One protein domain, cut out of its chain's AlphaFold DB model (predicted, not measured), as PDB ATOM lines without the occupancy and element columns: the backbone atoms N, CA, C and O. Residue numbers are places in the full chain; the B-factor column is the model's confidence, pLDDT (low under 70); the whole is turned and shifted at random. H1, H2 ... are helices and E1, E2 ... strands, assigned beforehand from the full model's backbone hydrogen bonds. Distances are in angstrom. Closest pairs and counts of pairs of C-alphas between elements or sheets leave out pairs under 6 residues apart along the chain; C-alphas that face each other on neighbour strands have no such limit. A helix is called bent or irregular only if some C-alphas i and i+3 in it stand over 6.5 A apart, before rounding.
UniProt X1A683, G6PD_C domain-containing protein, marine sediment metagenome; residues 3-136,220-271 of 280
ATOM      1  N   ALA A   3     226.371 154.635 117.370       94.94
ATOM      2  CA  ALA A   3     226.100 154.316 115.976       94.94
ATOM      3  C   ALA A   3     224.768 153.596 115.827       94.94
ATOM      4  O   ALA A   3     224.437 152.751 116.655       94.94
ATOM      5  N   GLU A   4     224.063 153.900 114.744       94.56
ATOM      6  CA  GLU A   4     222.789 153.288 114.385       94.56
ATOM      7  C   GLU A   4     222.865 152.768 112.946       94.56
ATOM      8  O   GLU A   4     223.295 153.490 112.044       94.56
ATOM      9  N   ASP A   5     222.455 151.519 112.715       92.44
ATOM     10  CA  ASP A   5     222.308 150.965 111.357       92.44
ATOM     11  C   ASP A   5     220.980 151.326 110.688       92.44
ATOM     12  O   ASP A   5     220.822 151.202 109.470       92.44
ATOM     13  N   ILE A   6     220.039 151.838 111.472       93.12
ATOM     14  CA  ILE A   6     218.783 152.387 110.983       93.12
ATOM     15  C   ILE A   6     218.982 153.778 110.360       93.12
ATOM     16  O   ILE A   6     219.951 154.491 110.638       93.12
ATOM     17  N   GLY A   7     218.073 154.129 109.448       90.69
ATOM     18  CA  GLY A   7     217.960 155.478 108.891       90.69
ATOM     19  C   GLY A   7     217.101 156.372 109.780       90.69
ATOM     20  O   GLY A   7     217.065 156.209 110.995       90.69
ATOM     21  N   ILE A   8     216.374 157.303 109.167       91.56
ATOM     22  CA  ILE A   8     215.419 158.168 109.880       91.56
ATOM     23  C   ILE A   8     214.017 157.562 110.036       91.56
ATOM     24  O   ILE A   8     213.157 158.196 110.637       91.56
ATOM     25  N   GLU A   9     213.776 156.363 109.494       87.44
ATOM     26  CA  GLU A   9     212.555 155.561 109.698       87.44
ATOM     27  C   GLU A   9     211.239 156.346 109.506       87.44
ATOM     28  O   GLU A   9     210.342 156.314 110.344       87.44
ATOM     29  N   GLY A  10     211.135 157.111 108.413       83.50
ATOM     30  CA  GLY A  10     209.935 157.900 108.092       83.50
ATOM     31  C   GLY A  10     209.773 159.190 108.908       83.50
ATOM     32  O   GLY A  10     208.834 159.953 108.691       83.50
ATOM     33  N   ARG A  11     210.711 159.506 109.810       88.81
ATOM     34  CA  ARG A  11     210.714 160.740 110.614       88.81
ATOM     35  C   ARG A  11     211.350 161.931 109.883       88.81
ATOM     36  O   ARG A  11     211.876 162.824 110.543       88.81
ATOM     37  N   GLY A  12     211.282 161.977 108.548       87.81
ATOM     38  CA  GLY A  12     211.910 163.012 107.709       87.81
ATOM     39  C   GLY A  12     211.569 164.438 108.134       87.81
ATOM     40  O   GLY A  12     212.471 165.219 108.424       87.81
ATOM     41  N   LYS A  13     210.274 164.742 108.323       90.88
ATOM     42  CA  LYS A  13     209.813 166.075 108.766       90.88
ATOM     43  C   LYS A  13     210.448 166.534 110.080       90.88
ATOM     44  O   LYS A  13     210.740 167.712 110.238       90.88
ATOM     45  N   PHE A  14     210.612 165.611 111.028       91.25
ATOM     46  CA  PHE A  14     211.220 165.905 112.323       91.25
ATOM     47  C   PHE A  14     212.736 166.048 112.184       91.25
ATOM     48  O   PHE A  14     213.315 167.017 112.669       91.25
ATOM     49  N   TYR A  15     213.371 165.099 111.493       93.75
ATOM     50  CA  TYR A  15     214.823 165.045 111.401       93.75
ATOM     51  C   TYR A  15     215.411 166.223 110.614       93.75
ATOM     52  O   TYR A  15     216.477 166.704 110.980       93.75
ATOM     53  N   GLU A  16     214.693 166.749 109.615       92.25
ATOM     54  CA  GLU A  16     215.077 167.963 108.874       92.25
ATOM     55  C   GLU A  16     215.238 169.201 109.764       92.25
ATOM     56  O   GLU A  16     215.992 170.107 109.425       92.25
ATOM     57  N   GLN A  17     214.549 169.255 110.905       90.62
ATOM     58  CA  GLN A  17     214.637 170.382 111.835       90.62
ATOM     59  C   GLN A  17     215.672 170.143 112.938       90.62
ATOM     60  O   GLN A  17     216.247 171.089 113.477       90.62
ATOM     61  N   THR A  18     215.913 168.881 113.299       90.88
ATOM     62  CA  THR A  18     216.813 168.542 114.402       90.88
ATOM     63  C   THR A  18     218.241 168.302 113.927       90.88
ATOM     64  O   THR A  18     219.179 168.927 114.436       90.88
ATOM     65  N   GLY A  19     218.415 167.413 112.950       94.19
ATOM     66  CA  GLY A  19     219.704 166.847 112.576       94.19
ATOM     67  C   GLY A  19     220.378 166.082 113.722       94.19
ATOM     68  O   GLY A  19     219.919 166.049 114.865       94.19
ATOM     69  N   VAL A  20     221.530 165.481 113.425       96.56
ATOM     70  CA  VAL A  20     222.253 164.622 114.381       96.56
ATOM     71  C   VAL A  20     222.695 165.355 115.658       96.56
ATOM     72  O   VAL A  20     222.768 164.751 116.727       96.56
ATOM     73  N   VAL A  21     222.984 166.659 115.573       96.56
ATOM     74  CA  VAL A  21     223.492 167.425 116.724       96.56
ATOM     75  C   VAL A  21     222.409 167.594 117.780       96.56
ATOM     76  O   VAL A  21     222.652 167.288 118.944       96.56
ATOM     77  N   ARG A  22     221.203 168.017 117.382       96.12
ATOM     78  CA  ARG A  22     220.087 168.207 118.318       96.12
ATOM     79  C   ARG A  22     219.466 166.872 118.747       96.12
ATOM     80  O   ARG A  22     219.015 166.764 119.879       96.12
ATOM     81  N   ASP A  23     219.466 165.865 117.870       94.19
ATOM     82  CA  ASP A  23     218.883 164.542 118.150       94.19
ATOM     83  C   ASP A  23     219.736 163.716 119.130       94.19
ATOM     84  O   ASP A  23     219.191 163.100 120.044       94.19
ATOM     85  N   MET A  24     221.068 163.730 118.962       95.50
ATOM     86  CA  MET A  24     221.981 162.820 119.672       95.50
ATOM     87  C   MET A  24     223.105 163.511 120.445       95.50
ATOM     88  O   MET A  24     223.511 163.032 121.510       95.50
ATOM     89  N   VAL A  25     223.680 164.590 119.898       96.81
ATOM     90  CA  VAL A  25     224.877 165.201 120.497       96.81
ATOM     91  C   VAL A  25     224.509 165.996 121.745       96.81
ATOM     92  O   VAL A  25     225.081 165.747 122.803       96.81
ATOM     93  N   GLN A  26     223.530 166.897 121.632       96.81
ATOM     94  CA  GLN A  26     223.106 167.823 122.686       96.81
ATOM     95  C   GLN A  26     222.669 167.107 123.971       96.81
ATOM     96  O   GLN A  26     222.912 167.614 125.062       96.81
ATOM     97  N   ASN A  27     222.076 165.919 123.852       94.00
ATOM     98  CA  ASN A  27     221.522 165.151 124.960       94.00
ATOM     99  C   ASN A  27     222.421 163.952 125.331       94.00
ATOM    100  O   ASN A  27     223.254 164.032 126.234       94.00
ATOM    101  N   HIS A  28     222.275 162.824 124.644       94.94
ATOM    102  CA  HIS A  28     222.839 161.527 124.973       94.94
ATOM    103  C   HIS A  28     224.364 161.553 125.004       94.94
ATOM    104  O   HIS A  28     224.967 161.080 125.967       94.94
ATOM    105  N   VAL A  29     225.004 162.125 123.981       96.56
ATOM    106  CA  VAL A  29     226.469 162.196 123.929       96.56
ATOM    107  C   VAL A  29     227.011 163.082 125.043       96.56
ATOM    108  O   VAL A  29     227.932 162.648 125.731       96.56
ATOM    109  N   MET A  30     226.460 164.283 125.245       97.50
ATOM    110  CA  MET A  30     226.922 165.168 126.318       97.50
ATOM    111  C   MET A  30     226.790 164.506 127.690       97.50
ATOM    112  O   MET A  30     227.731 164.539 128.482       97.50
ATOM    113  N   GLN A  31     225.680 163.811 127.953       96.25
ATOM    114  CA  GLN A  31     225.520 163.049 129.193       96.25
ATOM    115  C   GLN A  31     226.584 161.951 129.347       96.25
ATOM    116  O   GLN A  31     227.131 161.789 130.436       96.25
ATOM    117  N   LEU A  32     226.932 161.229 128.274       96.75
ATOM    118  CA  LEU A  32     228.008 160.231 128.316       96.75
ATOM    119  C   LEU A  32     229.385 160.867 128.551       96.75
ATOM    120  O   LEU A  32     230.171 160.310 129.315       96.75
ATOM    121  N   ILE A  33     229.679 162.019 127.938       97.31
ATOM    122  CA  ILE A  33     230.921 162.766 128.201       97.31
ATOM    123  C   ILE A  33     230.995 163.126 129.684       97.31
ATOM    124  O   ILE A  33     232.001 162.829 130.326       97.31
ATOM    125  N   ALA A  34     229.925 163.702 130.238       96.94
ATOM    126  CA  ALA A  34     229.878 164.078 131.643       96.94
ATOM    127  C   ALA A  34     230.100 162.872 132.558       96.94
ATOM    128  O   ALA A  34     230.988 162.914 133.398       96.94
ATOM    129  N   LEU A  35     229.380 161.766 132.353       95.50
ATOM    130  CA  LEU A  35     229.517 160.561 133.182       95.50
ATOM    131  C   LEU A  35     230.932 159.965 133.175       95.50
ATOM    132  O   LEU A  35     231.349 159.383 134.172       95.50
ATOM    133  N   VAL A  36     231.670 160.103 132.071       97.00
ATOM    134  CA  VAL A  36     233.078 159.684 132.004       97.00
ATOM    135  C   VAL A  36     233.992 160.671 132.728       97.00
ATOM    136  O   VAL A  36     235.008 160.259 133.282       97.00
ATOM    137  N   ALA A  37     233.659 161.961 132.692       97.62
ATOM    138  CA  ALA A  37     234.572 163.035 133.051       97.62
ATOM    139  C   ALA A  37     234.344 163.676 134.427       97.62
ATOM    140  O   ALA A  37     235.223 164.425 134.861       97.62
ATOM    141  N   ILE A  38     233.217 163.411 135.097       97.25
ATOM    142  CA  ILE A  38     232.910 163.989 136.412       97.25
ATOM    143  C   ILE A  38     234.006 163.692 137.441       97.25
ATOM    144  O   ILE A  38     234.631 162.628 137.437       97.25
ATOM    145  N   GLU A  39     234.208 164.635 138.359       97.25
ATOM    146  CA  GLU A  39     234.927 164.349 139.595       97.25
ATOM    147  C   GLU A  39     234.062 163.469 140.514       97.25
ATOM    148  O   GLU A  39     232.840 163.401 140.343       97.25
ATOM    149  N   PRO A  40     234.665 162.765 141.487       96.12
ATOM    150  CA  PRO A  40     233.899 162.044 142.492       96.12
ATOM    151  C   PRO A  40     232.958 163.007 143.236       96.12
ATOM    152  O   PRO A  40     233.448 163.957 143.853       96.12
ATOM    153  N   PRO A  41     231.632 162.785 143.203       95.56
ATOM    154  CA  PRO A  41     230.702 163.625 143.942       95.56
ATOM    155  C   PRO A  41     230.873 163.399 145.449       95.56
ATOM    156  O   PRO A  41     231.314 162.337 145.894       95.56
ATOM    157  N   VAL A  42     230.484 164.391 146.251       94.69
ATOM    158  CA  VAL A  42     230.551 164.322 147.726       94.69
ATOM    159  C   VAL A  42     229.565 163.317 148.338       94.69
ATOM    160  O   VAL A  42     229.689 162.963 149.507       94.69
ATOM    161  N   GLY A  43     228.610 162.838 147.539       93.50
ATOM    162  CA  GLY A  43     227.620 161.832 147.897       93.50
ATOM    163  C   GLY A  43     226.856 161.350 146.661       93.50
ATOM    164  O   GLY A  43     227.173 161.733 145.534       93.50
ATOM    165  N   PHE A  44     225.860 160.494 146.874       91.44
ATOM    166  CA  PHE A  44     225.025 159.926 145.803       91.44
ATOM    167  C   PHE A  44     223.656 160.603 145.683       91.44
ATOM    168  O   PHE A  44     222.806 160.159 144.917       91.44
ATOM    169  N   GLU A  45     223.439 161.682 146.426       94.69
ATOM    170  CA  GLU A  45     222.264 162.523 146.309       94.69
ATOM    171  C   GLU A  45     222.190 163.136 144.898       94.69
ATOM    172  O   GLU A  45     223.224 163.526 144.338       94.69
ATOM    173  N   PRO A  46     220.980 163.272 144.317       94.75
ATOM    174  CA  PRO A  46     220.818 163.702 142.932       94.75
ATOM    175  C   PRO A  46     221.555 164.996 142.588       94.75
ATOM    176  O   PRO A  46     222.168 165.094 141.528       94.75
ATOM    177  N   ASP A  47     221.510 166.001 143.465       96.44
ATOM    178  CA  ASP A  47     222.172 167.283 143.216       96.44
ATOM    179  C   ASP A  47     223.693 167.185 143.239       96.44
ATOM    180  O   ASP A  47     224.322 167.757 142.359       96.44
ATOM    181  N   TYR A  48     224.289 166.378 144.118       96.81
ATOM    182  CA  TYR A  48     225.744 166.212 144.137       96.81
ATOM    183  C   TYR A  48     226.268 165.595 142.841       96.81
ATOM    184  O   TYR A  48     227.281 166.037 142.307       96.81
ATOM    185  N   VAL A  49     225.556 164.614 142.281       96.69
ATOM    186  CA  VAL A  49     225.927 164.024 140.988       96.69
ATOM    187  C   VAL A  49     225.708 165.020 139.845       96.69
ATOM    188  O   VAL A  49     226.523 165.106 138.924       96.69
ATOM    189  N   ARG A  50     224.601 165.772 139.874       96.94
ATOM    190  CA  ARG A  50     224.267 166.747 138.825       96.94
ATOM    191  C   ARG A  50     225.221 167.940 138.826       96.94
ATOM    192  O   ARG A  50     225.625 168.359 137.745       96.94
ATOM    193  N   ASP A  51     225.654 168.409 139.992       97.56
ATOM    194  CA  ASP A  51     226.635 169.486 140.132       97.56
ATOM    195  C   ASP A  51     227.971 169.114 139.473       97.56
ATOM    196  O   ASP A  51     228.532 169.909 138.716       97.56
ATOM    197  N   GLU A  52     228.458 167.882 139.671       97.69
ATOM    198  CA  GLU A  52     229.692 167.427 139.018       97.69
ATOM    199  C   GLU A  52     229.544 167.313 137.493       97.69
ATOM    200  O   GLU A  52     230.477 167.637 136.753       97.69
ATOM    201  N   LYS A  53     228.361 166.934 136.986       97.75
ATOM    202  CA  LYS A  53     228.086 166.949 135.536       97.75
ATOM    203  C   LYS A  53     228.123 168.371 134.975       97.75
ATOM    204  O   LYS A  53     228.735 168.601 133.934       97.75
ATOM    205  N   VAL A  54     227.503 169.328 135.666       97.88
ATOM    206  CA  VAL A  54     227.465 170.738 135.243       97.88
ATOM    207  C   VAL A  54     228.868 171.352 135.231       97.88
ATOM    208  O   VAL A  54     229.227 172.032 134.269       97.88
ATOM    209  N   LYS A  55     229.719 171.032 136.219       97.94
ATOM    210  CA  LYS A  55     231.137 171.439 136.217       97.94
ATOM    211  C   LYS A  55     231.888 170.943 134.985       97.94
ATOM    212  O   LYS A  55     232.691 171.692 134.427       97.94
ATOM    213  N   VAL A  56     231.631 169.709 134.541       98.25
ATOM    214  CA  VAL A  56     232.216 169.191 133.297       98.25
ATOM    215  C   VAL A  56     231.765 170.021 132.102       98.25
ATOM    216  O   VAL A  56     232.617 170.431 131.319       98.25
ATOM    217  N   PHE A  57     230.465 170.300 131.969       98.19
ATOM    218  CA  PHE A  57     229.950 171.080 130.841       98.19
ATOM    219  C   PHE A  57     230.576 172.475 130.772       98.19
ATOM    220  O   PHE A  57     231.076 172.861 129.721       98.19
ATOM    221  N   HIS A  58     230.662 173.186 131.897       97.88
ATOM    222  CA  HIS A  58     231.336 174.489 131.947       97.88
ATOM    223  C   HIS A  58     232.844 174.423 131.684       97.88
ATOM    224  O   HIS A  58     233.450 175.436 131.347       97.88
ATOM    225  N   SER A  59     233.448 173.244 131.833       98.00
ATOM    226  CA  SER A  59     234.865 173.019 131.558       98.00
ATOM    227  C   SER A  59     235.120 172.575 130.115       98.00
ATOM    228  O   SER A  59     236.278 172.414 129.741       98.00
ATOM    229  N   ILE A  60     234.095 172.339 129.288       97.88
ATOM    230  CA  ILE A  60     234.318 172.016 127.875       97.88
ATOM    231  C   ILE A  60     234.863 173.255 127.163       97.88
ATOM    232  O   ILE A  60     234.293 174.343 127.236       97.88
ATOM    233  N   ARG A  61     235.991 173.074 126.474       97.25
ATOM    234  CA  ARG A  61     236.711 174.146 125.790       97.25
ATOM    235  C   ARG A  61     235.811 174.860 124.782       97.25
ATOM    236  O   ARG A  61     235.209 174.214 123.925       97.25
ATOM    237  N   MET A  62     235.802 176.191 124.839       95.06
ATOM    238  CA  MET A  62     235.142 177.022 123.832       95.06
ATOM    239  C   MET A  62     235.754 176.793 122.446       95.06
ATOM    240  O   MET A  62     236.973 176.701 122.293       95.06
ATOM    241  N   MET A  63     234.896 176.703 121.435       96.31
ATOM    242  CA  MET A  63     235.276 176.337 120.073       96.31
ATOM    243  C   MET A  63     235.160 177.569 119.177       96.31
ATOM    244  O   MET A  63     234.052 178.012 118.885       96.31
ATOM    245  N   ASP A  64     236.298 178.130 118.770       96.25
ATOM    246  CA  ASP A  64     236.333 179.176 117.749       96.25
ATOM    247  C   ASP A  64     236.138 178.586 116.339       96.25
ATOM    248  O   ASP A  64     236.125 177.369 116.148       96.25
ATOM    249  N   GLU A  65     235.994 179.444 115.332       96.12
ATOM    250  CA  GLU A  65     235.760 179.020 113.943       96.12
ATOM    251  C   GLU A  65     236.845 178.062 113.427       96.12
ATOM    252  O   GLU A  65     236.538 177.042 112.811       96.12
ATOM    253  N   LYS A  66     238.119 178.324 113.754       96.56
ATOM    254  CA  LYS A  66     239.246 177.464 113.357       96.56
ATOM    255  C   LYS A  66     239.167 176.092 114.013       96.56
ATOM    256  O   LYS A  66     239.490 175.080 113.383       96.56
ATOM    257  N   TYR A  67     238.764 176.046 115.280       97.06
ATOM    258  CA  TYR A  67     238.543 174.810 116.011       97.06
ATOM    259  C   TYR A  67     237.401 174.015 115.379       97.06
ATOM    260  O   TYR A  67     237.558 172.820 115.129       97.06
ATOM    261  N   LEU A  68     236.276 174.673 115.093       97.19
ATOM    262  CA  LEU A  68     235.104 174.055 114.477       97.19
ATOM    263  C   LEU A  68     235.449 173.478 113.098       97.19
ATOM    264  O   LEU A  68     235.174 172.306 112.850       97.19
ATOM    265  N   GLU A  69     236.138 174.238 112.248       95.69
ATOM    266  CA  GLU A  69     236.624 173.775 110.944       95.69
ATOM    267  C   GLU A  69     237.565 172.564 111.066       95.69
ATOM    268  O   GLU A  69     237.452 171.591 110.320       95.69
ATOM    269  N   SER A  70     238.485 172.594 112.032       95.25
ATOM    270  CA  SER A  70     239.537 171.577 112.161       95.25
ATOM    271  C   SER A  70     239.087 170.286 112.839       95.25
ATOM    272  O   SER A  70     239.742 169.253 112.657       95.25
ATOM    273  N   TYR A  71     238.050 170.356 113.681       96.88
ATOM    274  CA  TYR A  71     237.714 169.298 114.636       96.88
ATOM    275  C   TYR A  71     236.247 168.867 114.668       96.88
ATOM    276  O   TYR A  71     235.969 167.849 115.306       96.88
ATOM    277  N   MET A  72     235.334 169.578 113.999       97.31
ATOM    278  CA  MET A  72     233.915 169.212 113.915       97.31
ATOM    279  C   MET A  72     233.559 168.784 112.497       97.31
ATOM    280  O   MET A  72     233.381 169.594 111.592       97.31
ATOM    281  N   ILE A  73     233.419 167.477 112.316       96.94
ATOM    282  CA  ILE A  73     233.121 166.842 111.038       96.94
ATOM    283  C   ILE A  73     231.654 166.432 111.028       96.94
ATOM    284  O   ILE A  73     231.166 165.749 111.932       96.94
ATOM    285  N   ARG A  74     230.956 166.812 109.962       97.19
ATOM    286  CA  ARG A  74     229.595 166.366 109.668       97.19
ATOM    287  C   ARG A  74     229.572 165.451 108.460       97.19
ATOM    288  O   ARG A  74     230.420 165.546 107.579       97.19
ATOM    289  N   GLY A  75     228.540 164.624 108.390       97.44
ATOM    290  CA  GLY A  75     228.236 163.876 107.182       97.44
ATOM    291  C   GLY A  75     226.748 163.712 106.945       97.44
ATOM    292  O   GLY A  75     225.941 163.869 107.865       97.44
ATOM    293  N   GLN A  76     226.408 163.341 105.716       98.12
ATOM    294  CA  GLN A  76     225.066 162.922 105.324       98.12
ATOM    295  C   GLN A  76     225.136 161.608 104.542       98.12
ATOM    296  O   GLN A  76     225.909 161.508 103.584       98.12
ATOM    297  N   TYR A  77     224.352 160.602 104.952       97.75
ATOM    298  CA  TYR A  77     224.405 159.293 104.304       97.75
ATOM    299  C   TYR A  77     223.828 159.354 102.888       97.75
ATOM    300  O   TYR A  77     222.722 159.848 102.655       97.75
ATOM    301  N   GLY A  78     224.576 158.806 101.939       97.75
ATOM    302  CA  GLY A  78     224.123 158.514 100.588       97.75
ATOM    303  C   GLY A  78     223.534 157.107 100.477       97.75
ATOM    304  O   GLY A  78     223.525 156.352 101.455       97.75
ATOM    305  N   PRO A  79     223.054 156.728  99.281       97.12
ATOM    306  CA  PRO A  79     222.634 155.361  99.004       97.12
ATOM    307  C   PRO A  79     223.768 154.375  99.297       97.12
ATOM    308  O   PRO A  79     224.945 154.682  99.095       97.12
ATOM    309  N   GLY A  80     223.427 153.184  99.771       95.69
ATOM    310  CA  GLY A  80     224.434 152.200 100.152       95.69
ATOM    311  C   GLY A  80     223.841 150.837 100.460       95.69
ATOM    312  O   GLY A  80     222.733 150.518 100.023       95.69
ATOM    313  N   LYS A  81     224.592 150.014 101.195       93.75
ATOM    314  CA  LYS A  81     224.176 148.656 101.556       93.75
ATOM    315  C   LYS A  81     224.408 148.390 103.033       93.75
ATOM    316  O   LYS A  81     225.522 148.534 103.520       93.75
ATOM    317  N   ILE A  82     223.378 147.910 103.722       89.94
ATOM    318  CA  ILE A  82     223.453 147.472 105.121       89.94
ATOM    319  C   ILE A  82     222.958 146.034 105.187       89.94
ATOM    320  O   ILE A  82     221.875 145.732 104.693       89.94
ATOM    321  N   LYS A  83     223.749 145.128 105.777       85.88
ATOM    322  CA  LYS A  83     223.396 143.699 105.911       85.88
ATOM    323  C   LYS A  83     222.949 143.058 104.576       85.88
ATOM    324  O   LYS A  83     222.037 142.243 104.559       85.88
ATOM    325  N   ASN A  84     223.598 143.431 103.466       86.50
ATOM    326  CA  ASN A  84     223.289 143.042 102.075       86.50
ATOM    327  C   ASN A  84     222.006 143.625 101.454       86.50
ATOM    328  O   ASN A  84     221.721 143.334 100.292       86.50
ATOM    329  N   TYR A  85     221.278 144.492 102.156       90.12
ATOM    330  CA  TYR A  85     220.121 145.199 101.611       90.12
ATOM    331  C   TYR A  85     220.528 146.580 101.106       90.12
ATOM    332  O   TYR A  85     221.209 147.325 101.815       90.12
ATOM    333  N   SER A  86     220.104 146.927  99.890       94.25
ATOM    334  CA  SER A  86     220.232 148.291  99.377       94.25
ATOM    335  C   SER A  86     219.318 149.220 100.166       94.25
ATOM    336  O   SER A  86     218.144 148.916 100.369       94.25
ATOM    337  N   VAL A  87     219.858 150.353 100.597       95.12
ATOM    338  CA  VAL A  87     219.129 151.362 101.367       95.12
ATOM    339  C   VAL A  87     219.283 152.730 100.712       95.12
ATOM    340  O   VAL A  87     220.325 153.033 100.123       95.12
ATOM    341  N   ALA A  88     218.223 153.531 100.792       95.12
ATOM    342  CA  ALA A  88     218.168 154.867 100.216       95.12
ATOM    343  C   ALA A  88     219.112 155.843 100.941       95.12
ATOM    344  O   ALA A  88     219.428 155.667 102.122       95.12
ATOM    345  N   GLY A  89     219.562 156.870 100.218       96.69
ATOM    346  CA  GLY A  89     220.273 158.010 100.802       96.69
ATOM    347  C   GLY A  89     219.323 158.962 101.525       96.69
ATOM    348  O   GLY A  89     218.125 158.938 101.278       96.69
ATOM    349  N   TYR A  90     219.847 159.841 102.379       97.25
ATOM    350  CA  TYR A  90     219.023 160.726 103.210       97.25
ATOM    351  C   TYR A  90     218.074 161.609 102.381       97.25
ATOM    352  O   TYR A  90     216.877 161.639 102.635       97.25
ATOM    353  N   ARG A  91     218.586 162.229 101.309       96.44
ATOM    354  CA  ARG A  91     217.823 163.047 100.342       96.44
ATOM    355  C   ARG A  91     216.779 162.270  99.522       96.44
ATOM    356  O   ARG A  91     216.047 162.871  98.746       96.44
ATOM    357  N   GLN A  92     216.749 160.944  99.645       95.62
ATOM    358  CA  GLN A  92     215.787 160.053  98.988       95.62
ATOM    359  C   GLN A  92     214.741 159.501  99.970       95.62
ATOM    360  O   GLN A  92     213.854 158.757  99.553       95.62
ATOM    361  N   GLU A  93     214.857 159.807 101.265       94.69
ATOM    362  CA  GLU A  93     213.891 159.389 102.280       94.69
ATOM    363  C   GLU A  93     212.603 160.224 102.175       94.69
ATOM    364  O   GLU A  93     212.596 161.370 101.715       94.69
ATOM    365  N   GLU A  94     211.488 159.654 102.631       93.50
ATOM    366  CA  GLU A  94     210.194 160.336 102.617       93.50
ATOM    367  C   GLU A  94     210.225 161.599 103.497       93.50
ATOM    368  O   GLU A  94     210.726 161.588 104.625       93.50
ATOM    369  N   TYR A  95     209.648 162.690 102.987       93.81
ATOM    370  CA  TYR A  95     209.604 163.999 103.648       93.81
ATOM    371  C   TYR A  95     210.967 164.658 103.918       93.81
ATOM    372  O   TYR A  95     211.067 165.478 104.832       93.81
ATOM    373  N   VAL A  96     211.993 164.333 103.130       95.75
ATOM    374  CA  VAL A  96     213.290 165.025 103.142       95.75
ATOM    375  C   VAL A  96     213.464 165.823 101.852       95.75
ATOM    376  O   VAL A  96     213.088 165.363 100.773       95.75
ATOM    377  N   SER A  97     214.028 167.030 101.948       94.62
ATOM    378  CA  SER A  97     214.346 167.822 100.758       94.62
ATOM    379  C   SER A  97     215.468 167.162  99.934       94.62
ATOM    380  O   SER A  97     216.502 166.802 100.508       94.62
ATOM    381  N   PRO A  98     215.345 167.068  98.593       94.75
ATOM    382  CA  PRO A  98     216.433 166.616  97.721       94.75
ATOM    383  C   PRO A  98     217.712 167.459  97.834       94.75
ATOM    384  O   PRO A  98     218.799 166.950  97.578       94.75
ATOM    385  N   ASP A  99     217.586 168.715  98.269       93.94
ATOM    386  CA  ASP A  99     218.694 169.657  98.468       93.94
ATOM    387  C   ASP A  99     219.063 169.823  99.953       93.94
ATOM    388  O   ASP A  99     219.740 170.778 100.339       93.94
ATOM    389  N   SER A 100     218.608 168.911 100.821       95.44
ATOM    390  CA  SER A 100     218.823 169.031 102.262       95.44
ATOM    391  C   SER A 100     220.307 169.022 102.636       95.44
ATOM    392  O   SER A 100     221.085 168.162 102.203       95.44
ATOM    393  N   ASN A 101     220.673 169.939 103.529       95.25
ATOM    394  CA  ASN A 101     221.991 170.032 104.151       95.25
ATOM    395  C   ASN A 101     222.003 169.502 105.593       95.25
ATOM    396  O   ASN A 101     222.987 169.685 106.311       95.25
ATOM    397  N   THR A 102     220.931 168.830 106.023       96.38
ATOM    398  CA  THR A 102     220.813 168.289 107.376       96.38
ATOM    399  C   THR A 102     221.843 167.177 107.604       96.38
ATOM    400  O   THR A 102     221.862 166.190 106.860       96.38
ATOM    401  N   PRO A 103     222.709 167.290 108.626       97.12
ATOM    402  CA  PRO A 103     223.703 166.269 108.918       97.12
ATOM    403  C   PRO A 103     223.071 165.054 109.614       97.12
ATOM    404  O   PRO A 103     222.321 165.175 110.588       97.12
ATOM    405  N   THR A 104     223.436 163.861 109.155       97.69
ATOM    406  CA  THR A 104     223.044 162.563 109.736       97.69
ATOM    407  C   THR A 104     224.189 161.879 110.480       97.69
ATOM    408  O   THR A 104     224.000 160.809 111.054       97.69
ATOM    409  N   PHE A 105     225.376 162.484 110.459       98.06
ATOM    410  CA  PHE A 105     226.586 162.012 111.112       98.06
ATOM    411  C   PHE A 105     227.346 163.180 111.739       98.06
ATOM    412  O   PHE A 105     227.442 164.257 111.150       98.06
ATOM    413  N   PHE A 106     227.908 162.935 112.916       98.06
ATOM    414  CA  PHE A 106     228.752 163.841 113.673       98.06
ATOM    415  C   PHE A 106     230.013 163.104 114.125       98.06
ATOM    416  O   PHE A 106     229.952 162.034 114.744       98.06
ATOM    417  N   PHE A 107     231.162 163.720 113.885       97.81
ATOM    418  CA  PHE A 107     232.414 163.368 114.526       97.81
ATOM    419  C   PHE A 107     233.069 164.629 115.083       97.81
ATOM    420  O   PHE A 107     233.267 165.595 114.357       97.81
ATOM    421  N   GLY A 108     233.412 164.616 116.367       96.81
ATOM    422  CA  GLY A 108     233.932 165.791 117.060       96.81
ATOM    423  C   GLY A 108     235.052 165.439 118.019       96.81
ATOM    424  O   GLY A 108     235.019 164.385 118.662       96.81
ATOM    425  N   LYS A 109     236.033 166.332 118.136       97.25
ATOM    426  CA  LYS A 109     237.057 166.289 119.185       97.25
ATOM    427  C   LYS A 109     236.761 167.379 120.210       97.25
ATOM    428  O   LYS A 109     236.716 168.555 119.863       97.25
ATOM    429  N   PHE A 110     236.618 166.996 121.469       97.81
ATOM    430  CA  PHE A 110     236.403 167.903 122.592       97.81
ATOM    431  C   PHE A 110     237.598 167.875 123.544       97.81
ATOM    432  O   PHE A 110     238.285 166.859 123.671       97.81
ATOM    433  N   TYR A 111     237.812 168.989 124.235       98.12
ATOM    434  CA  TYR A 111     238.703 169.082 125.384       98.12
ATOM    435  C   TYR A 111     237.906 169.542 126.597       98.12
ATOM    436  O   TYR A 111     236.974 170.333 126.459       98.12
ATOM    437  N   ILE A 112     238.289 169.036 127.765       98.25
ATOM    438  CA  ILE A 112     237.742 169.448 129.055       98.25
ATOM    439  C   ILE A 112     238.891 170.116 129.810       98.25
ATOM    440  O   ILE A 112     239.846 169.455 130.224       98.25
ATOM    441  N   ASP A 113     238.820 171.434 129.935       97.19
ATOM    442  CA  ASP A 113     239.846 172.305 130.498       97.19
ATOM    443  C   ASP A 113     239.765 172.326 132.031       97.19
ATOM    444  O   ASP A 113     239.520 173.348 132.668       97.19
ATOM    445  N   ASN A 114     239.991 171.158 132.634       95.69
ATOM    446  CA  ASN A 114     240.163 170.997 134.074       95.69
ATOM    447  C   ASN A 114     241.445 170.213 134.401       95.69
ATOM    448  O   ASN A 114     242.121 169.684 133.516       95.69
ATOM    449  N   TRP A 115     241.796 170.133 135.687       95.06
ATOM    450  CA  TRP A 115     243.052 169.513 136.125       95.06
ATOM    451  C   TRP A 115     243.179 168.040 135.706       95.06
ATOM    452  O   TRP A 115     244.250 167.603 135.286       95.06
ATOM    453  N   ARG A 116     242.091 167.266 135.807       97.00
ATOM    454  CA  ARG A 116     242.078 165.826 135.508       97.00
ATOM    455  C   ARG A 116     242.228 165.539 134.016       97.00
ATOM    456  O   ARG A 116     242.935 164.602 133.645       97.00
ATOM    457  N   TRP A 117     241.558 166.324 133.176       97.56
ATOM    458  CA  TRP A 117     241.417 166.070 131.739       97.56
ATOM    459  C   TRP A 117     242.265 166.980 130.854       97.56
ATOM    460  O   TRP A 117     242.181 166.894 129.626       97.56
ATOM    461  N   ALA A 118     243.138 167.796 131.452       94.94
ATOM    462  CA  ALA A 118     244.074 168.642 130.729       94.94
ATOM    463  C   ALA A 118     244.809 167.856 129.627       94.94
ATOM    464  O   ALA A 118     245.501 166.863 129.875       94.94
ATOM    465  N   ASN A 119     244.669 168.330 128.386       92.69
ATOM    466  CA  ASN A 119     245.268 167.745 127.180       92.69
ATOM    467  C   ASN A 119     244.818 166.310 126.840       92.69
ATOM    468  O   ASN A 119     245.465 165.647 126.025       92.69
ATOM    469  N   VAL A 120     243.717 165.822 127.412       96.69
ATOM    470  CA  VAL A 120     243.114 164.536 127.046       96.69
ATOM    471  C   VAL A 120     241.968 164.786 126.057       96.69
ATOM    472  O   VAL A 120     240.972 165.401 126.431       96.69
ATOM    473  N   PRO A 121     242.083 164.346 124.790       96.69
ATOM    474  CA  PRO A 121     241.029 164.555 123.806       96.69
ATOM    475  C   PRO A 121     239.877 163.559 123.986       96.69
ATOM    476  O   PRO A 121     240.094 162.353 124.121       96.69
ATOM    477  N   PHE A 122     238.651 164.062 123.892       97.56
ATOM    478  CA  PHE A 122     237.423 163.276 123.852       97.56
ATOM    479  C   PHE A 122     236.918 163.209 122.414       97.56
ATOM    480  O   PHE A 122     236.463 164.207 121.860       97.56
ATOM    481  N   TYR A 123     236.995 162.029 121.801       97.00
ATOM    482  CA  TYR A 123     236.465 161.809 120.458       97.00
ATOM    483  C   TYR A 123     235.044 161.267 120.524       97.00
ATOM    484  O   TYR A 123     234.781 160.196 121.078       97.00
ATOM    485  N   VAL A 124     234.131 161.989 119.897       96.94
ATOM    486  CA  VAL A 124     232.733 161.613 119.751       96.94
ATOM    487  C   VAL A 124     232.496 161.205 118.311       96.94
ATOM    488  O   VAL A 124     232.889 161.904 117.387       96.94
ATOM    489  N   ARG A 125     231.794 160.088 118.130       96.75
ATOM    490  CA  ARG A 125     231.232 159.668 116.848       96.75
ATOM    491  C   ARG A 125     229.781 159.286 117.062       96.75
ATOM    492  O   ARG A 125     229.517 158.432 117.916       96.75
ATOM    493  N   THR A 126     228.883 159.862 116.282       97.38
ATOM    494  CA  THR A 126     227.498 159.414 116.205       97.38
ATOM    495  C   THR A 126     226.935 159.582 114.806       97.38
ATOM    496  O   THR A 126     227.367 160.459 114.066       97.38
ATOM    497  N   GLY A 127     226.014 158.714 114.406       96.56
ATOM    498  CA  GLY A 127     225.343 158.864 113.128       96.56
ATOM    499  C   GLY A 127     224.429 157.706 112.778       96.56
ATOM    500  O   GLY A 127     224.495 156.632 113.384       96.56
ATOM    501  N   LYS A 128     223.607 157.963 111.763       96.00
ATOM    502  CA  LYS A 128     222.643 157.026 111.185       96.00
ATOM    503  C   LYS A 128     223.212 156.332 109.955       96.00
ATOM    504  O   LYS A 128     224.144 156.843 109.321       96.00
ATOM    505  N   ARG A 129     222.628 155.182 109.605       95.75
ATOM    506  CA  ARG A 129     223.077 154.310 108.505       95.75
ATOM    507  C   ARG A 129     224.559 153.925 108.603       95.75
ATOM    508  O   ARG A 129     225.240 153.805 107.587       95.75
ATOM    509  N   LEU A 130     225.059 153.731 109.817       95.56
ATOM    510  CA  LEU A 130     226.368 153.130 110.065       95.56
ATOM    511  C   LEU A 130     226.274 151.592 109.923       95.56
ATOM    512  O   LEU A 130     225.177 151.054 109.776       95.56
ATOM    513  N   PRO A 131     227.382 150.827 109.932       93.94
ATOM    514  CA  PRO A 131     227.346 149.406 109.567       93.94
ATOM    515  C   PRO A 131     226.580 148.522 110.564       93.94
ATOM    516  O   PRO A 131     226.159 147.417 110.221       93.94
ATOM    517  N   ARG A 132     226.439 148.976 111.816       93.25
ATOM    518  CA  ARG A 132     225.709 148.291 112.892       93.25
ATOM    519  C   ARG A 132     225.318 149.268 113.998       93.25
ATOM    520  O   ARG A 132     226.050 150.227 114.255       93.25
ATOM    521  N   THR A 133     224.238 148.951 114.707       94.12
ATOM    522  CA  THR A 133     223.867 149.653 115.939       94.12
ATOM    523  C   THR A 133     224.802 149.267 117.084       94.12
ATOM    524  O   THR A 133     224.996 148.082 117.351       94.12
ATOM    525  N   LEU A 134     225.412 150.259 117.740       94.44
ATOM    526  CA  LEU A 134     226.160 150.090 118.989       94.44
ATOM    527  C   LEU A 134     226.289 151.410 119.750       94.44
ATOM    528  O   LEU A 134     226.416 152.480 119.161       94.44
ATOM    529  N   THR A 135     226.364 151.340 121.071       95.50
ATOM    530  CA  THR A 135     226.828 152.435 121.923       95.50
ATOM    531  C   THR A 135     227.929 151.929 122.824       95.50
ATOM    532  O   THR A 135     227.762 150.938 123.531       95.50
ATOM    533  N   GLU A 136     229.069 152.608 122.790       95.94
ATOM    534  CA  GLU A 136     230.206 152.252 123.625       95.94
ATOM    535  C   GLU A 136     231.053 153.464 124.004       95.94
ATOM    536  O   GLU A 136     231.132 154.464 123.279       95.94
ATOM    537  N   THR A 220     218.568 161.589 139.946       93.50
ATOM    538  CA  THR A 220     219.987 161.418 139.568       93.50
ATOM    539  C   THR A 220     220.182 161.208 138.060       93.50
ATOM    540  O   THR A 220     221.154 161.686 137.463       93.50
ATOM    541  N   LEU A 221     219.242 160.502 137.423       92.81
ATOM    542  CA  LEU A 221     219.255 160.210 135.985       92.81
ATOM    543  C   LEU A 221     218.534 161.269 135.134       92.81
ATOM    544  O   LEU A 221     218.498 161.140 133.911       92.81
ATOM    545  N   PHE A 222     217.990 162.318 135.753       94.44
ATOM    546  CA  PHE A 222     217.269 163.384 135.066       94.44
ATOM    547  C   PHE A 222     218.164 164.609 134.869       94.44
ATOM    548  O   PHE A 222     218.910 165.017 135.763       94.44
ATOM    549  N   ALA A 223     218.081 165.217 133.687       92.06
ATOM    550  CA  ALA A 223     218.791 166.455 133.408       92.06
ATOM    551  C   ALA A 223     218.156 167.617 134.192       92.06
ATOM    552  O   ALA A 223     216.938 167.794 134.176       92.06
ATOM    553  N   ARG A 224     218.990 168.404 134.879       95.56
ATOM    554  CA  ARG A 224     218.590 169.663 135.526       95.56
ATOM    555  C   ARG A 224     218.716 170.809 134.520       95.56
ATOM    556  O   ARG A 224     219.505 170.714 133.581       95.56
ATOM    557  N   GLN A 225     217.909 171.853 134.696       97.38
ATOM    558  CA  GLN A 225     217.799 172.971 133.755       97.38
ATOM    559  C   GLN A 225     219.160 173.599 133.412       97.38
ATOM    560  O   GLN A 225     219.492 173.719 132.238       97.38
ATOM    561  N   ASP A 226     219.968 173.914 134.420       97.81
ATOM    562  CA  ASP A 226     221.320 174.463 134.263       97.81
ATOM    563  C   ASP A 226     222.244 173.551 133.437       97.81
ATOM    564  O   ASP A 226     222.979 174.016 132.570       97.81
ATOM    565  N   GLY A 227     222.164 172.234 133.635       97.12
ATOM    566  CA  GLY A 227     222.881 171.264 132.813       97.12
ATOM    567  C   GLY A 227     222.411 171.252 131.358       97.12
ATOM    568  O   GLY A 227     223.234 171.124 130.456       97.12
ATOM    569  N   VAL A 228     221.108 171.408 131.110       97.81
ATOM    570  CA  VAL A 228     220.552 171.503 129.748       97.81
ATOM    571  C   VAL A 228     221.021 172.778 129.052       97.81
ATOM    572  O   VAL A 228     221.462 172.711 127.904       97.81
ATOM    573  N   GLU A 229     220.977 173.915 129.742       98.06
ATOM    574  CA  GLU A 229     221.470 175.202 129.242       98.06
ATOM    575  C   GLU A 229     222.975 175.147 128.940       98.06
ATOM    576  O   GLU A 229     223.409 175.568 127.867       98.06
ATOM    577  N   ALA A 230     223.770 174.539 129.828       97.88
ATOM    578  CA  ALA A 230     225.198 174.345 129.603       97.88
ATOM    579  C   ALA A 230     225.468 173.472 128.366       97.88
ATOM    580  O   ALA A 230     226.301 173.832 127.534       97.88
ATOM    581  N   MET A 231     224.731 172.369 128.180       97.88
ATOM    582  CA  MET A 231     224.848 171.536 126.975       97.88
ATOM    583  C   MET A 231     224.518 172.313 125.693       97.88
ATOM    584  O   MET A 231     225.243 172.168 124.707       97.88
ATOM    585  N   TRP A 232     223.481 173.160 125.707       97.88
ATOM    586  CA  TRP A 232     223.148 174.041 124.577       97.88
ATOM    587  C   TRP A 232     224.268 175.028 124.258       97.88
ATOM    588  O   TRP A 232     224.698 175.093 123.109       97.88
ATOM    589  N   SER A 233     224.837 175.685 125.275       97.38
ATOM    590  CA  SER A 233     225.944 176.635 125.085       97.38
ATOM    591  C   SER A 233     227.172 176.031 124.386       97.38
ATOM    592  O   SER A 233     227.926 176.746 123.730       97.38
ATOM    593  N   ILE A 234     227.358 174.708 124.488       97.44
ATOM    594  CA  ILE A 234     228.442 173.983 123.819       97.44
ATOM    595  C   ILE A 234     228.078 173.627 122.372       97.44
ATOM    596  O   ILE A 234     228.934 173.714 121.493       97.44
ATOM    597  N   VAL A 235     226.846 173.182 122.096       97.19
ATOM    598  CA  VAL A 235     226.465 172.721 120.746       97.19
ATOM    599  C   VAL A 235     226.000 173.843 119.821       97.19
ATOM    600  O   VAL A 235     226.139 173.699 118.606       97.19
ATOM    601  N   ASP A 236     225.496 174.955 120.354       96.94
ATOM    602  CA  ASP A 236     225.003 176.082 119.555       96.94
ATOM    603  C   ASP A 236     226.067 176.657 118.606       96.94
ATOM    604  O   ASP A 236     225.756 176.820 117.424       96.94
ATOM    605  N   PRO A 237     227.336 176.868 119.019       97.25
ATOM    606  CA  PRO A 237     228.390 177.290 118.094       97.25
ATOM    607  C   PRO A 237     228.613 176.309 116.933       97.25
ATOM    608  O   PRO A 237     228.843 176.733 115.803       97.25
ATOM    609  N   ILE A 238     228.502 174.996 117.181       97.38
ATOM    610  CA  ILE A 238     228.637 173.964 116.137       97.38
ATOM    611  C   ILE A 238     227.490 174.090 115.130       97.38
ATOM    612  O   ILE A 238     227.709 174.056 113.919       97.38
ATOM    613  N   ILE A 239     226.267 174.233 115.638       96.12
ATOM    614  CA  ILE A 239     225.052 174.371 114.835       96.12
ATOM    615  C   ILE A 239     225.134 175.629 113.963       96.12
ATOM    616  O   ILE A 239     224.993 175.533 112.747       96.12
ATOM    617  N   GLN A 240     225.426 176.782 114.565       95.94
ATOM    618  CA  GLN A 240     225.525 178.069 113.870       95.94
ATOM    619  C   GLN A 240     226.626 178.058 112.803       95.94
ATOM    620  O   GLN A 240     226.434 178.545 111.685       95.94
ATOM    621  N   TRP A 241     227.775 177.455 113.112       96.38
ATOM    622  CA  TRP A 241     228.857 177.271 112.149       96.38
ATOM    623  C   TRP A 241     228.418 176.430 110.946       96.38
ATOM    624  O   TRP A 241     228.679 176.783 109.797       96.38
ATOM    625  N   TRP A 242     227.697 175.335 111.184       95.44
ATOM    626  CA  TRP A 242     227.211 174.470 110.111       95.44
ATOM    627  C   TRP A 242     226.072 175.075 109.290       95.44
ATOM    628  O   TRP A 242     226.005 174.805 108.092       95.44
ATOM    629  N   GLU A 243     225.208 175.887 109.894       93.06
ATOM    630  CA  GLU A 243     224.139 176.608 109.195       93.06
ATOM    631  C   GLU A 243     224.694 177.756 108.330       93.06
ATOM    632  O   GLU A 243     224.180 178.008 107.241       93.06
ATOM    633  N   SER A 244     225.780 178.409 108.761       94.44
ATOM    634  CA  SER A 244     226.455 179.475 107.994       94.44
ATOM    635  C   SER A 244     227.379 178.958 106.885       94.44
ATOM    636  O   SER A 244     227.619 179.660 105.903       94.44
ATOM    637  N   HIS A 245     227.863 177.721 106.997       93.88
ATOM    638  CA  HIS A 245     228.739 177.098 106.011       93.88
ATOM    639  C   HIS A 245     228.041 175.888 105.410       93.88
ATOM    640  O   HIS A 245     228.142 174.795 105.954       93.88
ATOM    641  N   SER A 246     227.341 176.036 104.287       90.50
ATOM    642  CA  SER A 246     226.669 174.900 103.638       90.50
ATOM    643  C   SER A 246     227.673 173.859 103.111       90.50
ATOM    644  O   SER A 246     228.666 174.233 102.479       90.50
ATOM    645  N   PRO A 247     227.440 172.552 103.340       90.25
ATOM    646  CA  PRO A 247     228.295 171.499 102.803       90.25
ATOM    647  C   PRO A 247     228.136 171.431 101.285       90.25
ATOM    648  O   PRO A 247     227.026 171.525 100.764       90.25
ATOM    649  N   LYS A 248     229.247 171.257 100.567       89.31
ATOM    650  CA  LYS A 248     229.246 171.121  99.096       89.31
ATOM    651  C   LYS A 248     229.320 169.667  98.634       89.31
ATOM    652  O   LYS A 248     229.118 169.382  97.461       89.31
ATOM    653  N   ASP A 249     229.633 168.772  99.556       93.00
ATOM    654  CA  ASP A 249     229.996 167.376  99.341       93.00
ATOM    655  C   ASP A 249     228.900 166.399  99.789       93.00
ATOM    656  O   ASP A 249     229.063 165.193  99.648       93.00
ATOM    657  N   PHE A 250     227.771 166.883 100.318       96.12
ATOM    658  CA  PHE A 250     226.670 166.013 100.727       96.12
ATOM    659  C   PHE A 250     225.939 165.395  99.518       96.12
ATOM    660  O   PHE A 250     225.613 166.119  98.571       96.12
ATOM    661  N   PRO A 251     225.583 164.096  99.575       96.56
ATOM    662  CA  PRO A 251     225.943 163.121 100.611       96.56
ATOM    663  C   PRO A 251     227.404 162.644 100.491       96.56
ATOM    664  O   PRO A 251     227.853 162.290  99.403       96.56
ATOM    665  N   ASN A 252     228.118 162.568 101.619       96.81
ATOM    666  CA  ASN A 252     229.572 162.336 101.658       96.81
ATOM    667  C   ASN A 252     229.999 161.014 102.321       96.81
ATOM    668  O   ASN A 252     231.192 160.757 102.473       96.81
ATOM    669  N   TYR A 253     229.056 160.147 102.703       97.25
ATOM    670  CA  TYR A 253     229.380 158.773 103.093       97.25
ATOM    671  C   TYR A 253     228.300 157.782 102.638       97.25
ATOM    672  O   TYR A 253     227.113 158.063 102.805       97.25
ATOM    673  N   PRO A 254     228.651 156.615 102.069       96.94
ATOM    674  CA  PRO A 254     227.659 155.603 101.712       96.94
ATOM    675  C   PRO A 254     227.010 154.990 102.957       96.94
ATOM    676  O   PRO A 254     227.693 154.695 103.940       96.94
ATOM    677  N   ALA A 255     225.704 154.725 102.915       97.00
ATOM    678  CA  ALA A 255     225.048 153.957 103.970       97.00
ATOM    679  C   ALA A 255     225.707 152.574 104.151       97.00
ATOM    680  O   ALA A 255     225.958 151.855 103.179       97.00
ATOM    681  N   GLY A 256     225.961 152.202 105.406       95.19
ATOM    682  CA  GLY A 256     226.676 150.982 105.782       95.19
ATOM    683  C   GLY A 256     228.190 151.129 105.903       95.19
ATOM    684  O   GLY A 256     228.861 150.115 106.064       95.19
ATOM    685  N   THR A 257     228.714 152.358 105.862       95.50
ATOM    686  CA  THR A 257     230.118 152.702 106.167       95.50
ATOM    687  C   THR A 257     230.226 153.411 107.518       95.50
ATOM    688  O   THR A 257     229.217 153.836 108.082       95.50
ATOM    689  N   TRP A 258     231.432 153.559 108.071       94.62
ATOM    690  CA  TRP A 258     231.677 154.183 109.379       94.62
ATOM    691  C   TRP A 258     231.667 155.725 109.381       94.62
ATOM    692  O   TRP A 258     232.098 156.336 110.369       94.62
ATOM    693  N   GLY A 259     231.122 156.335 108.328       95.25
ATOM    694  CA  GLY A 259     231.001 157.779 108.144       95.25
ATOM    695  C   GLY A 259     231.984 158.330 107.105       95.25
ATOM    696  O   GLY A 259     232.655 157.558 106.420       95.25
ATOM    697  N   PRO A 260     232.079 159.663 106.980       95.62
ATOM    698  CA  PRO A 260     232.967 160.309 106.020       95.62
ATOM    699  C   PRO A 260     234.451 159.986 106.284       95.62
ATOM    700  O   PRO A 260     234.855 159.902 107.457       95.62
ATOM    701  N   PRO A 261     235.287 159.830 105.239       92.75
ATOM    702  CA  PRO A 261     236.718 159.538 105.377       92.75
ATOM    703  C   PRO A 261     237.477 160.539 106.259       92.75
ATOM    704  O   PRO A 261     238.396 160.159 106.990       92.75
ATOM    705  N   GLU A 262     237.059 161.803 106.258       93.06
ATOM    706  CA  GLU A 262     237.629 162.902 107.039       93.06
ATOM    707  C   GLU A 262     237.678 162.560 108.534       93.06
ATOM    708  O   GLU A 262     238.652 162.881 109.218       93.06
ATOM    709  N   ALA A 263     236.667 161.850 109.052       93.00
ATOM    710  CA  ALA A 263     236.615 161.453 110.458       93.00
ATOM    711  C   ALA A 263     237.709 160.436 110.819       93.00
ATOM    712  O   ALA A 263     238.240 160.447 111.934       93.00
ATOM    713  N   ALA A 264     238.053 159.537 109.893       90.81
ATOM    714  CA  ALA A 264     239.149 158.593 110.079       90.81
ATOM    715  C   ALA A 264     240.512 159.288 109.939       90.81
ATOM    716  O   ALA A 264     241.389 159.064 110.777       90.81
ATOM    717  N   LEU A 265     240.656 160.168 108.944       91.88
ATOM    718  CA  LEU A 265     241.875 160.940 108.695       91.88
ATOM    719  C   LEU A 265     242.232 161.850 109.874       91.88
ATOM    720  O   LEU A 265     243.399 161.929 110.259       91.88
ATOM    721  N   LEU A 266     241.239 162.484 110.502       92.31
ATOM    722  CA  LEU A 266     241.460 163.314 111.683       92.31
ATOM    723  C   LEU A 266     242.036 162.499 112.846       92.31
ATOM    724  O   LEU A 266     243.005 162.928 113.467       92.31
ATOM    725  N   LEU A 267     241.500 161.305 113.120       90.38
ATOM    726  CA  LEU A 267     242.053 160.429 114.160       90.38
ATOM    727  C   LEU A 267     243.495 160.017 113.850       90.38
ATOM    728  O   LEU A 267     244.338 160.036 114.744       90.38
ATOM    729  N   GLU A 268     243.779 159.663 112.596       89.19
ATOM    730  CA  GLU A 268     245.118 159.255 112.165       89.19
ATOM    731  C   GLU A 268     246.141 160.386 112.288       89.19
ATOM    732  O   GLU A 268     247.237 160.151 112.803       89.19
ATOM    733  N   ARG A 269     245.769 161.612 111.896       89.81
ATOM    734  CA  ARG A 269     246.600 162.816 112.059       89.81
ATOM    735  C   ARG A 269     246.982 163.049 113.521       89.81
ATOM    736  O   ARG A 269     248.100 163.462 113.809       89.81
ATOM    737  N   GLU A 270     246.080 162.731 114.446       87.94
ATOM    738  CA  GLU A 270     246.288 162.852 115.894       87.94
ATOM    739  C   GLU A 270     247.035 161.648 116.505       87.94
ATOM    740  O   GLU A 270     247.091 161.489 117.730       87.94
ATOM    741  N   GLY A 271     247.578 160.756 115.669       82.31
ATOM    742  CA  GLY A 271     248.282 159.547 116.100       82.31
ATOM    743  C   GLY A 271     247.371 158.508 116.759       82.31
ATOM    744  O   GLY A 271     247.855 157.571 117.397       82.31
TER     745      GLY A 271
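This is residues 3 to 136 and 220 to 271 of the 280 residues of the protein "G6PD_C domain-containing protein" of marine sediment metagenome (UniProt X1A683). A small three-stranded sheet, E1 E4 E5, forms the middle, with the long kinked helix H1 over one face and the short helix H5 over the other, in three layers. H2 and arm H4a of the bent helix H4 run side by side beyond the sheet, at one end of the longest axis, and the hairpin E2 E3 lies toward the other end. The 186 printed residues hold, in order, H1 H2 H3 E1 E2 E3 E4 E5 E6 H4 H5; the sheet, order E1 - E4 - E5, is antiparallel, and the class is mixed, helices and strands. The whole is compact, with a radius of gyration of the C-alphas of 17.2 A, yet elongated, spanning 52 by 33 by 31 A.

H1, residues 12 to 37, begins at C-alpha 12 (211.910, 163.012, 107.709) and measures 34.0 A; it is irregular, C-alphas 17 and 20 being 9.9 A apart, with a kink of 68 degrees near residue 19. H2 is residues 46 to 58, 18.6 A, and H3 residues 65 to 71. Then come E1, residues 72 to 75, E2, 80 to 82, E3, 85 to 87, E4, 105 to 110, 16.2 A, E5, 122 to 127, 16.7 A, and E6, 134 to 136. H4, residues 225 to 244, was assigned as one helix by its hydrogen bonds but is bent, C-alphas 234 and 237 being 6.6 A apart; its arms are H4a, 225 to 234, and H4b, 237 to 244. H5, residues 261 to 269, ends at C-alpha 269 (246.600, 162.816, 112.059).

Between the antiparallel neighbours E1 and E4, N 73 and O 107 are within hydrogen-bond range at 2.8 A; in the hairpin E4 E5, N 108 and O 124 are within hydrogen-bond range at 2.9 A. H1 is on this sheet over E4 and E5, at a height over the sheet of 9.6 A. H5 is on the opposite face, over E4, at 9.9 A. H3 stands at the sheet's level, and H4b only grazes the sheet with residues 238 to 242. H4a touches H2, C-alphas of Gly 227 and Val 54 closest at 5.2 A, at a shallow tilt of 18 degrees, the same way. Residues 26 to 30 of H1 touch H4a, about perpendicular at 75 degrees, closest C-alphas Gln 26 and Met 231, 5.9 A. In the hairpin E2 E3, N 82 and O 85 are 2.9 A apart. E6 pairs with no named strand. Every O i to N i+4 pair is within range in H2, H3, H4a and H4b; H1 has 14 of 22 and H5 4 of 5.

The C-alphas farthest apart, of Val 42 and Pro 98, are 52.0 A apart. Residues 137 to 219 are not printed; C-alphas 136 and 220 are 21.0 A apart across the cut. The links E3 to E4, E4 to E5 and H4 to H5 are long. Mean pLDDT of the printed part is 95.1, and no printed residue is under 70.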